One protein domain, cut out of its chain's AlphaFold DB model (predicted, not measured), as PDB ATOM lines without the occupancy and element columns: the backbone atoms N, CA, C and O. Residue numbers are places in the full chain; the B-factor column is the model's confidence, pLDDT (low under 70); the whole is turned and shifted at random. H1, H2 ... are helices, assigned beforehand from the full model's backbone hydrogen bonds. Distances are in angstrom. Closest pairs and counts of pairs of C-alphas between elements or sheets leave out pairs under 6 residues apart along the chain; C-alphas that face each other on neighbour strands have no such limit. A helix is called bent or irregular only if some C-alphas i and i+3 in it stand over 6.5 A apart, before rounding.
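AT A GLANCE: This is residues 32 to 135 of the 140 residues of an uncharacterized protein of Planktotalea frisia (UniProt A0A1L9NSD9). A loose rod: H2 and H3 make a narrow V joined at their turn, and H4b packs along H3. Short H1 folds back on H2; H4a touches no helix. The class is all helix: 104 residues printed with four named helices, H1 to H4, radius of gyration of the C-alphas 16.2 A, spans 51 by 22 by 20 A.

IN THESE COORDINATES: H2, residues 42 to 72, spans 44.7 A from C-alpha 42 at (-26.091, 9.241, 40.137). H3, residues 74 to 102, spans 40.5 A; H1, residues 32 to 39, 10.9 A. H4, residues 109 to 134, assigned as one helix by its hydrogen bonds, is bent: C-alphas 116 and 119 are 6.9 A apart. Its arms are H4a, residues 109 to 116, 10.5 A, and H4b, residues 119 to 134, 22.3 A, ending at C-alpha 134 at (13.598, 37.589, 29.960).

HOW THE PARTS SIT: H2, with residues 62 to 70 alone, touches H3 in a hairpin at a shallow tilt of 16 degrees; the closest C-alphas, Leu 70 and Ala 77, are 5.2 A apart. H3 touches H4b, opposite ways at 22 degrees, closest at C-alphas 78 and 132, 5.5 A. H1 and H2 form a hairpin, closest at C-alphas 36 and 45, 6.2 A. H2 and H4b are apart. Every O i to N i+4 pair is within hydrogen-bond range in H4a and H4b; H1 has 3 of 4, H2 25 of 27, H3 21 of 25.

THE WHOLE: The farthest C-alphas, Ser 41 and Asn 135, are 51.8 A apart. The printed part has no cut and no long link. Residues 96 to 108 are among the 22 with pLDDT under 70.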
ATOM      1  N   GLN A  32     -11.522   7.834  34.354       76.19
ATOM      2  CA  GLN A  32     -12.266   8.120  35.571       76.19
ATOM      3  C   GLN A  32     -13.773   8.200  35.313       76.19
ATOM      4  O   GLN A  32     -14.537   7.656  36.108       76.19
ATOM      5  N   TYR A  33     -14.207   8.829  34.213       75.69
ATOM      6  CA  TYR A  33     -15.618   8.872  33.817       75.69
ATOM      7  C   TYR A  33     -16.190   7.467  33.589       75.69
ATOM      8  O   TYR A  33     -17.259   7.143  34.106       75.69
ATOM      9  N   PHE A  34     -15.461   6.613  32.862       72.62
ATOM     10  CA  PHE A  34     -15.880   5.229  32.642       72.62
ATOM     11  C   PHE A  34     -15.954   4.433  33.949       72.62
ATOM     12  O   PHE A  34     -16.904   3.673  34.129       72.62
ATOM     13  N   THR A  35     -15.010   4.612  34.877       71.00
ATOM     14  CA  THR A  35     -15.055   3.925  36.176       71.00
ATOM     15  C   THR A  35     -16.230   4.417  37.026       71.00
ATOM     16  O   THR A  35     -17.075   3.613  37.410       71.00
ATOM     17  N   THR A  36     -16.352   5.731  37.260       70.81
ATOM     18  CA  THR A  36     -17.414   6.301  38.119       70.81
ATOM     19  C   THR A  36     -18.823   6.040  37.589       70.81
ATOM     20  O   THR A  36     -19.717   5.746  38.382       70.81
ATOM     21  N   SER A  37     -19.029   6.058  36.267       66.12
ATOM     22  CA  SER A  37     -20.330   5.748  35.656       66.12
ATOM     23  C   SER A  37     -20.814   4.317  35.925       66.12
ATOM     24  O   SER A  37     -22.010   4.063  35.800       66.12
ATOM     25  N   ASN A  38     -19.914   3.379  36.245       67.44
ATOM     26  CA  ASN A  38     -20.252   1.964  36.430       67.44
ATOM     27  C   ASN A  38     -20.438   1.558  37.901       67.44
ATOM     28  O   ASN A  38     -21.038   0.514  38.161       67.44
ATOM     29  N   THR A  39     -19.926   2.338  38.858       65.62
ATOM     30  CA  THR A  39     -19.844   1.928  40.274       65.62
ATOM     31  C   THR A  39     -20.534   2.855  41.272       65.62
ATOM     32  O   THR A  39     -20.738   2.431  42.409       65.62
ATOM     33  N   GLU A  40     -20.904   4.087  40.905       69.38
ATOM     34  CA  GLU A  40     -21.359   5.092  41.880       69.38
ATOM     35  C   GLU A  40     -22.811   5.567  41.715       69.38
ATOM     36  O   GLU A  40     -23.462   5.368  40.691       69.38
ATOM     37  N   SER A  41     -23.331   6.207  42.771       72.12
ATOM     38  CA  SER A  41     -24.659   6.818  42.790       72.12
ATOM     39  C   SER A  41     -24.752   8.006  41.813       72.12
ATOM     40  O   SER A  41     -23.774   8.733  41.618       72.12
ATOM     41  N   PRO A  42     -25.935   8.263  41.220       71.94
ATOM     42  CA  PRO A  42     -26.091   9.241  40.137       71.94
ATOM     43  C   PRO A  42     -25.696  10.676  40.521       71.94
ATOM     44  O   PRO A  42     -25.227  11.434  39.674       71.94
ATOM     45  N   GLU A  43     -25.829  11.049  41.794       71.00
ATOM     46  CA  GLU A  43     -25.475  12.386  42.294       71.00
ATOM     47  C   GLU A  43     -23.957  12.638  42.284       71.00
ATOM     48  O   GLU A  43     -23.508  13.720  41.902       71.00
ATOM     49  N   LYS A  44     -23.149  11.629  42.642       66.62
ATOM     50  CA  LYS A  44     -21.679  11.725  42.630       66.62
ATOM     51  C   LYS A  44     -21.115  11.722  41.211       66.62
ATOM     52  O   LYS A  44     -20.157  12.443  40.917       66.62
ATOM     53  N   VAL A  45     -21.750  10.963  40.315       70.19
ATOM     54  CA  VAL A  45     -21.404  10.937  38.889       70.19
ATOM     55  C   VAL A  45     -21.608  12.317  38.266       70.19
ATOM     56  O   VAL A  45     -20.709  12.811  37.587       70.19
ATOM     57  N   LEU A  46     -22.739  12.979  38.539       73.25
ATOM     58  CA  LEU A  46     -23.027  14.305  37.987       73.25
ATOM     59  C   LEU A  46     -21.982  15.347  38.416       73.25
ATOM     60  O   LEU A  46     -21.411  16.025  37.562       73.25
ATOM     61  N   ALA A  47     -21.666  15.418  39.711       70.81
ATOM     62  CA  ALA A  47     -20.663  16.352  40.225       70.81
ATOM     63  C   ALA A  47     -19.269  16.102  39.613       70.81
ATOM     64  O   ALA A  47     -18.576  17.041  39.217       70.81
ATOM     65  N   THR A  48     -18.874  14.833  39.475       71.94
ATOM     66  CA  THR A  48     -17.592  14.453  38.855       71.94
ATOM     67  C   THR A  48     -17.524  14.880  37.386       71.94
ATOM     68  O   THR A  48     -16.489  15.370  36.929       71.94
ATOM     69  N   VAL A  49     -18.628  14.736  36.648       74.25
ATOM     70  CA  VAL A  49     -18.727  15.116  35.231       74.25
ATOM     71  C   VAL A  49     -18.619  16.626  35.044       74.25
ATOM     72  O   VAL A  49     -17.891  17.068  34.155       74.25
ATOM     73  N   GLU A  50     -19.287  17.425  35.875       78.19
ATOM     74  CA  GLU A  50     -19.234  18.890  35.774       78.19
ATOM     75  C   GLU A  50     -17.807  19.421  35.989       78.19
ATOM     76  O   GLU A  50     -17.299  20.206  35.181       78.19
ATOM     77  N   LEU A  51     -17.114  18.923  37.019       75.38
ATOM     78  CA  LEU A  51     -15.710  19.252  37.300       75.38
ATOM     79  C   LEU A  51     -14.772  18.810  36.164       75.38
ATOM     80  O   LEU A  51     -13.903  19.575  35.724       75.38
ATOM     81  N   ALA A  52     -14.955  17.590  35.653       79.38
ATOM     82  CA  ALA A  52     -14.180  17.061  34.534       79.38
ATOM     83  C   ALA A  52     -14.385  17.874  33.247       79.38
ATOM     84  O   ALA A  52     -13.422  18.140  32.521       79.38
ATOM     85  N   TYR A  53     -15.616  18.312  32.981       82.19
ATOM     86  CA  TYR A  53     -15.974  19.088  31.798       82.19
ATOM     87  C   TYR A  53     -15.292  20.459  31.779       82.19
ATOM     88  O   TYR A  53     -14.681  20.832  30.773       82.19
ATOM     89  N   VAL A  54     -15.315  21.184  32.904       82.44
ATOM     90  CA  VAL A  54     -14.635  22.488  33.030       82.44
ATOM     91  C   VAL A  54     -13.132  22.340  32.780       82.44
ATOM     92  O   VAL A  54     -12.536  23.120  32.030       82.44
ATOM     93  N   ARG A  55     -12.515  21.298  33.351       82.38
ATOM     94  CA  ARG A  55     -11.090  21.002  33.147       82.38
ATOM     95  C   ARG A  55     -10.780  20.666  31.689       82.38
ATOM     96  O   ARG A  55      -9.792  21.163  31.148       82.38
ATOM     97  N   MET A  56     -11.624  19.863  31.043       83.88
ATOM     98  CA  MET A  56     -11.454  19.461  29.647       83.88
ATOM     99  C   MET A  56     -11.557  20.658  28.696       83.88
ATOM    100  O   MET A  56     -10.700  20.813  27.827       83.88
ATOM    101  N   MET A  57     -12.531  21.550  28.905       85.38
ATOM    102  CA  MET A  57     -12.678  22.787  28.127       85.38
ATOM    103  C   MET A  57     -11.406  23.639  28.157       85.38
ATOM    104  O   MET A  57     -10.906  24.060  27.112       85.38
ATOM    105  N   MET A  58     -10.825  23.836  29.342       85.12
ATOM    106  CA  MET A  58      -9.593  24.614  29.486       85.12
ATOM    107  C   MET A  58      -8.385  23.945  28.830       85.12
ATOM    108  O   MET A  58      -7.575  24.635  28.206       85.12
ATOM    109  N   ILE A  59      -8.271  22.614  28.912       87.00
ATOM    110  CA  ILE A  59      -7.207  21.867  28.228       87.00
ATOM    111  C   ILE A  59      -7.333  22.021  26.712       87.00
ATOM    112  O   ILE A  59      -6.330  22.283  26.055       87.00
ATOM    113  N   VAL A  60      -8.541  21.925  26.149       88.00
ATOM    114  CA  VAL A  60      -8.774  22.099  24.704       88.00
ATOM    115  C   VAL A  60      -8.377  23.508  24.258       88.00
ATOM    116  O   VAL A  60      -7.622  23.663  23.295       88.00
ATOM    117  N   VAL A  61      -8.811  24.540  24.987       88.12
ATOM    118  CA  VAL A  61      -8.441  25.933  24.688       88.12
ATOM    119  C   VAL A  61      -6.927  26.131  24.762       88.12
ATOM    120  O   VAL A  61      -6.356  26.770  23.880       88.12
ATOM    121  N   ALA A  62      -6.253  25.562  25.763       85.50
ATOM    122  CA  ALA A  62      -4.801  25.640  25.871       85.50
ATOM    123  C   ALA A  62      -4.100  24.886  24.728       85.50
ATOM    124  O   ALA A  62      -3.184  25.424  24.112       85.50
ATOM    125  N   PHE A  63      -4.554  23.677  24.401       87.25
ATOM    126  CA  PHE A  63      -3.936  22.803  23.403       87.25
ATOM    127  C   PHE A  63      -3.987  23.398  21.991       87.25
ATOM    128  O   PHE A  63      -2.998  23.341  21.264       87.25
ATOM    129  N   PHE A  64      -5.115  24.000  21.603       86.50
ATOM    130  CA  PHE A  64      -5.268  24.621  20.282       86.50
ATOM    131  C   PHE A  64      -4.907  26.107  20.267       86.50
ATOM    132  O   PHE A  64      -4.339  26.596  19.292       86.50
ATOM    133  N   GLY A  65      -5.199  26.837  21.343       83.94
ATOM    134  CA  GLY A  65      -4.956  28.275  21.431       83.94
ATOM    135  C   GLY A  65      -3.480  28.621  21.616       83.94
ATOM    136  O   GLY A  65      -2.977  29.536  20.963       83.94
ATOM    137  N   TYR A  66      -2.753  27.867  22.446       84.12
ATOM    138  CA  TYR A  66      -1.338  28.130  22.709       84.12
ATOM    139  C   TYR A  66      -0.435  28.114  21.463       84.12
ATOM    140  O   TYR A  66       0.316  29.076  21.289       84.12
ATOM    141  N   PRO A  67      -0.486  27.111  20.561       83.12
ATOM    142  CA  PRO A  67       0.382  27.085  19.389       83.12
ATOM    143  C   PRO A  67       0.044  28.228  18.426       83.12
ATOM    144  O   PRO A  67       0.952  28.883  17.920       83.12
ATOM    145  N   ILE A  68      -1.242  28.546  18.234       83.56
ATOM    146  CA  ILE A  68      -1.672  29.670  17.388       83.56
ATOM    147  C   ILE A  68      -1.086  30.987  17.909       83.56
ATOM    148  O   ILE A  68      -0.513  31.763  17.136       83.56
ATOM    149  N   VAL A  69      -1.184  31.231  19.219       83.06
ATOM    150  CA  VAL A  69      -0.656  32.448  19.851       83.06
ATOM    151  C   VAL A  69       0.874  32.477  19.805       83.06
ATOM    152  O   VAL A  69       1.450  33.522  19.497       83.06
ATOM    153  N   LEU A  70       1.529  31.339  20.052       80.31
ATOM    154  CA  LEU A  70       2.987  31.211  20.037       80.31
ATOM    155  C   LEU A  70       3.580  31.553  18.662       80.31
ATOM    156  O   LEU A  70       4.574  32.275  18.594       80.31
ATOM    157  N   PHE A  71       2.960  31.083  17.573       73.50
ATOM    158  CA  PHE A  71       3.433  31.344  16.208       73.50
ATOM    159  C   PHE A  71       3.013  32.710  15.655       73.50
ATOM    160  O   PHE A  71       3.729  33.267  14.821       73.50
ATOM    161  N   SER A  72       1.882  33.260  16.103       71.94
ATOM    162  CA  SER A  72       1.371  34.529  15.569       71.94
ATOM    163  C   SER A  72       1.974  35.742  16.276       71.94
ATOM    164  O   SER A  72       2.399  36.691  15.619       71.94
ATOM    165  N   TYR A  73       2.040  35.725  17.615       69.94
ATOM    166  CA  TYR A  73       2.429  36.903  18.385       69.94
ATOM    167  C   TYR A  73       3.099  36.557  19.726       69.94
ATOM    168  O   TYR A  73       2.439  36.387  20.755       69.94
ATOM    169  N   LEU A  74       4.435  36.605  19.760       69.19
ATOM    170  CA  LEU A  74       5.231  36.397  20.983       69.19
ATOM    171  C   LEU A  74       4.815  37.300  22.158       69.19
ATOM    172  O   LEU A  74       4.831  36.871  23.310       69.19
ATOM    173  N   LYS A  75       4.389  38.540  21.876       69.81
ATOM    174  CA  LYS A  75       3.926  39.485  22.906       69.81
ATOM    175  C   LYS A  75       2.696  38.961  23.655       69.81
ATOM    176  O   LYS A  75       2.628  39.093  24.874       69.81
ATOM    177  N   TYR A  76       1.756  38.335  22.947       74.88
ATOM    178  CA  TYR A  76       0.573  37.727  23.558       74.88
ATOM    179  C   TYR A  76       0.888  36.352  24.157       74.88
ATOM    180  O   TYR A  76       0.323  36.009  25.193       74.88
ATOM    181  N   ALA A  77       1.850  35.611  23.595       78.38
ATOM    182  CA  ALA A  77       2.282  34.319  24.133       78.38
ATOM    183  C   ALA A  77       2.763  34.422  25.587       78.38
ATOM    184  O   ALA A  77       2.437  33.556  26.397       78.38
ATOM    185  N   LYS A  78       3.450  35.512  25.956       80.81
ATOM    186  CA  LYS A  78       3.815  35.788  27.355       80.81
ATOM    187  C   LYS A  78       2.586  35.844  28.268       80.81
ATOM    188  O   LYS A  78       2.541  35.147  29.277       80.81
ATOM    189  N   HIS A  79       1.599  36.671  27.925       82.44
ATOM    190  CA  HIS A  79       0.403  36.853  28.751       82.44
ATOM    191  C   HIS A  79      -0.418  35.567  28.853       82.44
ATOM    192  O   HIS A  79      -0.869  35.220  29.941       82.44
ATOM    193  N   VAL A  80      -0.540  34.828  27.748       84.44
ATOM    194  CA  VAL A  80      -1.223  33.531  27.729       84.44
ATOM    195  C   VAL A  80      -0.479  32.506  28.583       84.44
ATOM    196  O   VAL A  80      -1.116  31.813  29.365       84.44
ATOM    197  N   THR A  81       0.856  32.439  28.510       85.06
ATOM    198  CA  THR A  81       1.638  31.500  29.338       85.06
ATOM    199  C   THR A  81       1.460  31.807  30.826       85.06
ATOM    200  O   THR A  81       1.169  30.892  31.586       85.06
ATOM    201  N   ILE A  82       1.516  33.083  31.229       85.44
ATOM    202  CA  ILE A  82       1.291  33.497  32.626       85.44
ATOM    203  C   ILE A  82      -0.133  33.153  33.087       85.44
ATOM    204  O   ILE A  82      -0.311  32.637  34.189       85.44
ATOM    205  N   ALA A  83      -1.146  33.401  32.250       87.62
ATOM    206  CA  ALA A  83      -2.530  33.051  32.563       87.62
ATOM    207  C   ALA A  83      -2.711  31.532  32.726       87.62
ATOM    208  O   ALA A  83      -3.356  31.089  33.674       87.62
ATOM    209  N   LEU A  84      -2.086  30.730  31.855       86.12
ATOM    210  CA  LEU A  84      -2.081  29.268  31.960       86.12
ATOM    211  C   LEU A  84      -1.347  28.787  33.217       86.12
ATOM    212  O   LEU A  84      -1.819  27.862  33.874       86.12
ATOM    213  N   THR A  85      -0.231  29.421  33.593       87.81
ATOM    214  CA  THR A  85       0.466  29.129  34.855       87.81
ATOM    215  C   THR A  85      -0.425  29.429  36.057       87.81
ATOM    216  O   THR A  85      -0.557  28.584  36.939       87.81
ATOM    217  N   ALA A  86      -1.077  30.594  36.087       87.62
ATOM    218  CA  ALA A  86      -1.986  30.971  37.169       87.62
ATOM    219  C   ALA A  86      -3.170  29.999  37.278       87.62
ATOM    220  O   ALA A  86      -3.500  29.549  38.374       87.62
ATOM    221  N   TRP A  87      -3.755  29.610  36.143       88.00
ATOM    222  CA  TRP A  87      -4.816  28.607  36.092       88.00
ATOM    223  C   TRP A  87      -4.350  27.238  36.605       88.00
ATOM    224  O   TRP A  87      -5.041  26.601  37.397       88.00
ATOM    225  N   ALA A  88      -3.160  26.787  36.201       85.81
ATOM    226  CA  ALA A  88      -2.596  25.522  36.666       85.81
ATOM    227  C   ALA A  88      -2.344  25.524  38.186       85.81
ATOM    228  O   ALA A  88      -2.580  24.510  38.841       85.81
ATOM    229  N   ILE A  89      -1.917  26.657  38.755       86.38
ATOM    230  CA  ILE A  89      -1.773  26.831  40.209       86.38
ATOM    231  C   ILE A  89      -3.144  26.806  40.895       86.38
ATOM    232  O   ILE A  89      -3.301  26.121  41.904       86.38
ATOM    233  N   ALA A  90      -4.145  27.497  40.344       86.38
ATOM    234  CA  ALA A  90      -5.501  27.492  40.889       86.38
ATOM    235  C   ALA A  90      -6.081  26.070  40.927       86.38
ATOM    236  O   ALA A  90      -6.540  25.634  41.978       86.38
ATOM    237  N   MET A  91      -5.956  25.304  39.835       81.25
ATOM    238  CA  MET A  91      -6.373  23.895  39.804       81.25
ATOM    239  C   MET A  91      -5.566  23.006  40.758       81.25
ATOM    240  O   MET A  91      -6.087  22.017  41.266       81.25
ATOM    241  N   TYR A  92      -4.286  23.312  40.989       82.00
ATOM    242  CA  TYR A  92      -3.482  22.583  41.969       82.00
ATOM    243  C   TYR A  92      -4.019  22.778  43.389       82.00
ATOM    244  O   TYR A  92      -4.155  21.802  44.120       82.00
ATOM    245  N   ILE A  93      -4.368  24.010  43.757       80.69
ATOM    246  CA  ILE A  93      -4.971  24.317  45.058       80.69
ATOM    247  C   ILE A  93      -6.358  23.669  45.162       80.69
ATOM    248  O   ILE A  93      -6.633  22.984  46.143       80.69
ATOM    249  N   ASP A  94      -7.197  23.828  44.138       77.12
ATOM    250  CA  ASP A  94      -8.551  23.265  44.084       77.12
ATOM    251  C   ASP A  94      -8.541  21.740  44.300       77.12
ATOM    252  O   ASP A  94      -9.256  21.215  45.154       77.12
ATOM    253  N   ASP A  95      -7.622  21.025  43.644       71.19
ATOM    254  CA  ASP A  95      -7.513  19.570  43.796       71.19
ATOM    255  C   ASP A  95      -7.009  19.123  45.173       71.19
ATOM    256  O   ASP A  95      -7.397  18.060  45.658       71.19
ATOM    257  N   GLN A  96      -6.160  19.920  45.826       69.94
ATOM    258  CA  GLN A  96      -5.679  19.615  47.176       69.94
ATOM    259  C   GLN A  96      -6.739  19.903  48.254       69.94
ATOM    260  O   GLN A  96      -6.794  19.188  49.252       69.94
ATOM    261  N   PHE A  97      -7.580  20.928  48.070       62.66
ATOM    262  CA  PHE A  97      -8.538  21.372  49.091       62.66
ATOM    263  C   PHE A  97      -9.954  20.812  48.918       62.66
ATOM    264  O   PHE A  97     -10.593  20.473  49.917       62.66
ATOM    265  N   ILE A  98     -10.456  20.732  47.686       55.75
ATOM    266  CA  ILE A  98     -11.854  20.385  47.385       55.75
ATOM    267  C   ILE A  98     -11.959  18.921  46.956       55.75
ATOM    268  O   ILE A  98     -12.754  18.162  47.513       55.75
ATOM    269  N   LEU A  99     -11.108  18.493  46.027       55.31
ATOM    270  CA  LEU A  99     -11.239  17.190  45.375       55.31
ATOM    271  C   LEU A  99     -10.893  16.007  46.301       55.31
ATOM    272  O   LEU A  99     -11.625  15.020  46.348       55.31
ATOM    273  N   TYR A 100      -9.824  16.125  47.099       52.88
ATOM    274  CA  TYR A 100      -9.389  15.067  48.029       52.88
ATOM    275  C   TYR A 100     -10.344  14.857  49.213       52.88
ATOM    276  O   TYR A 100     -10.358  13.792  49.825       52.88
ATOM    277  N   LYS A 101     -11.122  15.888  49.563       49.75
ATOM    278  CA  LYS A 101     -11.939  15.911  50.780       49.75
ATOM    279  C   LYS A 101     -13.397  15.505  50.541       49.75
ATOM    280  O   LYS A 101     -14.063  15.116  51.492       49.75
ATOM    281  N   ILE A 102     -13.889  15.622  49.301       50.12
ATOM    282  CA  ILE A 102     -15.311  15.437  48.957       50.12
ATOM    283  C   ILE A 102     -15.553  14.192  48.090       50.12
ATOM    284  O   ILE A 102     -16.600  13.566  48.226       50.12
ATOM    285  N   LEU A 103     -14.610  13.813  47.217       53.00
ATOM    286  CA  LEU A 103     -14.851  12.800  46.178       53.00
ATOM    287  C   LEU A 103     -14.223  11.428  46.434       53.00
ATOM    288  O   LEU A 103     -14.473  10.548  45.625       53.00
ATOM    289  N   GLU A 104     -13.459  11.242  47.523       50.47
ATOM    290  CA  GLU A 104     -12.873   9.944  47.917       50.47
ATOM    291  C   GLU A 104     -12.360   9.182  46.687       50.47
ATOM    292  O   GLU A 104     -12.872   8.132  46.310       50.47
ATOM    293  N   TYR A 105     -11.436   9.836  45.974       53.47
ATOM    294  CA  TYR A 105     -11.043   9.451  44.625       53.47
ATOM    295  C   TYR A 105     -10.741   7.951  44.555       53.47
ATOM    296  O   TYR A 105      -9.996   7.461  45.412       53.47
ATOM    297  N   PRO A 106     -11.264   7.225  43.546       54.75
ATOM    298  CA  PRO A 106     -10.933   5.822  43.388       54.75
ATOM    299  C   PRO A 106      -9.413   5.709  43.318       54.75
ATOM    300  O   PRO A 106      -8.751   6.554  42.705       54.75
ATOM    301  N   ASP A 107      -8.866   4.699  43.995       58.50
ATOM    302  CA  ASP A 107      -7.431   4.510  44.227       58.50
ATOM    303  C   ASP A 107      -6.709   4.041  42.944       58.50
ATOM    304  O   ASP A 107      -5.961   3.064  42.900       58.50
ATOM    305  N   GLU A 108      -6.993   4.721  41.835       68.00
ATOM    306  CA  GLU A 108      -6.454   4.450  40.527       68.00
ATOM    307  C   GLU A 108      -5.043   5.027  40.433       68.00
ATOM    308  O   GLU A 108      -4.786   6.226  40.596       68.00
ATOM    309  N   VAL A 109      -4.105   4.145  40.097       75.12
ATOM    310  CA  VAL A 109      -2.691   4.475  39.883       75.12
ATOM    311  C   VAL A 109      -2.531   5.629  38.881       75.12
ATOM    312  O   VAL A 109      -1.656   6.477  39.043       75.12
ATOM    313  N   SER A 110      -3.407   5.700  37.877       72.81
ATOM    314  CA  SER A 110      -3.419   6.717  36.822       72.81
ATOM    315  C   SER A 110      -3.613   8.141  37.373       72.81
ATOM    316  O   SER A 110      -2.833   9.043  37.051       72.81
ATOM    317  N   VAL A 111      -4.583   8.337  38.270       76.25
ATOM    318  CA  VAL A 111      -4.861   9.623  38.927       76.25
ATOM    319  C   VAL A 111      -3.681  10.035  39.800       76.25
ATOM    320  O   VAL A 111      -3.217  11.177  39.733       76.25
ATOM    321  N   ARG A 112      -3.142   9.097  40.586       77.75
ATOM    322  CA  ARG A 112      -2.001   9.360  41.472       77.75
ATOM    323  C   ARG A 112      -0.776   9.830  40.685       77.75
ATOM    324  O   ARG A 112      -0.101  10.769  41.100       77.75
ATOM    325  N   VAL A 113      -0.522   9.229  39.522       81.19
ATOM    326  CA  VAL A 113       0.569   9.632  38.623       81.19
ATOM    327  C   VAL A 113       0.357  11.049  38.076       81.19
ATOM    328  O   VAL A 113       1.292  11.848  38.110       81.19
ATOM    329  N   VAL A 114      -0.858  11.408  37.636       84.38
ATOM    330  CA  VAL A 114      -1.178  12.785  37.193       84.38
ATOM    331  C   VAL A 114      -0.900  13.804  38.290       84.38
ATOM    332  O   VAL A 114      -0.336  14.868  38.012       84.38
ATOM    333  N   LEU A 115      -1.307  13.497  39.522       81.50
ATOM    334  CA  LEU A 115      -1.121  14.377  40.672       81.50
ATOM    335  C   LEU A 115       0.365  14.539  41.015       81.50
ATOM    336  O   LEU A 115       0.817  15.664  41.221       81.50
ATOM    337  N   LEU A 116       1.141  13.452  40.986       84.25
ATOM    338  CA  LEU A 116       2.587  13.476  41.240       84.25
ATOM    339  C   LEU A 116       3.386  14.209  40.157       84.25
ATOM    340  O   LEU A 116       4.380  14.860  40.466       84.25
ATOM    341  N   LEU A 117       2.968  14.126  38.892       86.44
ATOM    342  CA  LEU A 117       3.623  14.818  37.775       86.44
ATOM    343  C   LEU A 117       3.240  16.307  37.690       86.44
ATOM    344  O   LEU A 117       3.883  17.082  36.983       86.44
ATOM    345  N   ARG A 118       2.207  16.736  38.417       83.94
ATOM    346  CA  ARG A 118       1.663  18.098  38.350       83.94
ATOM    347  C   ARG A 118       2.649  19.201  38.778       83.94
ATOM    348  O   ARG A 118       2.707  20.220  38.091       83.94
ATOM    349  N   PRO A 119       3.485  19.032  39.821       86.31
ATOM    350  CA  PRO A 119       4.549  19.987  40.131       86.31
ATOM    351  C   PRO A 119       5.553  20.157  38.983       86.31
ATOM    352  O   PRO A 119       6.027  21.266  38.745       86.31
ATOM    353  N   ILE A 120       5.833  19.093  38.220       88.62
ATOM    354  CA  ILE A 120       6.734  19.150  37.058       88.62
ATOM    355  C   ILE A 120       6.122  20.020  35.953       88.62
ATOM    356  O   ILE A 120       6.830  20.845  35.371       88.62
ATOM    357  N   LEU A 121       4.808  19.905  35.712       87.75
ATOM    358  CA  LEU A 121       4.085  20.800  34.802       87.75
ATOM    359  C   LEU A 121       4.239  22.265  35.234       87.75
ATOM    360  O   LEU A 121       4.551  23.118  34.404       87.75
ATOM    361  N   LEU A 122       4.029  22.563  36.520       88.62
ATOM    362  CA  LEU A 122       4.137  23.929  37.037       88.62
ATOM    363  C   LEU A 122       5.544  24.496  36.848       88.62
ATOM    364  O   LEU A 122       5.680  25.620  36.372       88.62
ATOM    365  N   ILE A 123       6.582  23.710  37.143       89.88
ATOM    366  CA  ILE A 123       7.976  24.109  36.910       89.88
ATOM    367  C   ILE A 123       8.202  24.416  35.424       89.88
ATOM    368  O   ILE A 123       8.775  25.454  35.101       89.88
ATOM    369  N   CYS A 124       7.700  23.572  34.515       88.94
ATOM    370  CA  CYS A 124       7.816  23.802  33.072       88.94
ATOM    371  C   CYS A 124       7.098  25.088  32.629       88.94
ATOM    372  O   CYS A 124       7.668  25.882  31.884       88.94
ATOM    373  N   LEU A 125       5.878  25.335  33.115       87.62
ATOM    374  CA  LEU A 125       5.104  26.540  32.794       87.62
ATOM    375  C   LEU A 125       5.747  27.820  33.348       87.62
ATOM    376  O   LEU A 125       5.765  28.850  32.668       87.62
ATOM    377  N   ILE A 126       6.296  27.759  34.563       88.50
ATOM    378  CA  ILE A 126       7.041  28.868  35.171       88.50
ATOM    379  C   ILE A 126       8.306  29.143  34.360       88.50
ATOM    380  O   ILE A 126       8.578  30.298  34.034       88.50
ATOM    381  N   TRP A 127       9.042  28.097  33.976       88.06
ATOM    382  CA  TRP A 127      10.241  28.229  33.154       88.06
ATOM    383  C   TRP A 127       9.932  28.867  31.796       88.06
ATOM    384  O   TRP A 127      10.565  29.848  31.412       88.06
ATOM    385  N   MET A 128       8.887  28.394  31.111       86.00
ATOM    386  CA  MET A 128       8.410  28.983  29.856       86.00
ATOM    387  C   MET A 128       8.000  30.455  30.026       86.00
ATOM    388  O   MET A 128       8.311  31.284  29.171       86.00
ATOM    389  N   SER A 129       7.347  30.808  31.141       85.12
ATOM    390  CA  SER A 129       6.988  32.198  31.464       85.12
ATOM    391  C   SER A 129       8.214  33.081  31.708       85.12
ATOM    392  O   SER A 129       8.241  34.234  31.262       85.12
ATOM    393  N   PHE A 130       9.234  32.550  32.391       83.69
ATOM    394  CA  PHE A 130      10.512  33.226  32.604       83.69
ATOM    395  C   PHE A 130      11.230  33.462  31.280       83.69
ATOM    396  O   PHE A 130      11.588  34.600  30.979       83.69
ATOM    397  N   GLU A 131      11.373  32.436  30.444       83.31
ATOM    398  CA  GLU A 131      12.042  32.579  29.152       83.31
ATOM    399  C   GLU A 131      11.316  33.571  28.236       83.31
ATOM    400  O   GLU A 131      11.958  34.446  27.662       83.31
ATOM    401  N   LEU A 132       9.982  33.545  28.164       78.75
ATOM    402  CA  LEU A 132       9.215  34.536  27.392       78.75
ATOM    403  C   LEU A 132       9.305  35.963  27.961       78.75
ATOM    404  O   LEU A 132       9.060  36.933  27.242       78.75
ATOM    405  N   THR A 133       9.629  36.114  29.247       77.19
ATOM    406  CA  THR A 133       9.762  37.423  29.904       77.19
ATOM    407  C   THR A 133      11.166  38.004  29.766       77.19
ATOM    408  O   THR A 133      11.294  39.206  29.530       77.19
ATOM    409  N   TYR A 134      12.196  37.170  29.908       70.12
ATOM    410  CA  TYR A 134      13.598  37.589  29.960       70.12
ATOM    411  C   TYR A 134      14.330  37.461  28.625       70.12
ATOM    412  O   TYR A 134      15.298  38.185  28.408       70.12
ATOM    413  N   ASN A 135      13.858  36.633  27.688       65.50
ATOM    414  CA  ASN A 135      14.466  36.496  26.360       65.50
ATOM    415  C   ASN A 135      14.054  37.640  25.406       65.50
ATOM    416  O   ASN A 135      13.731  37.451  24.236       65.50
TER     417      ASN A 135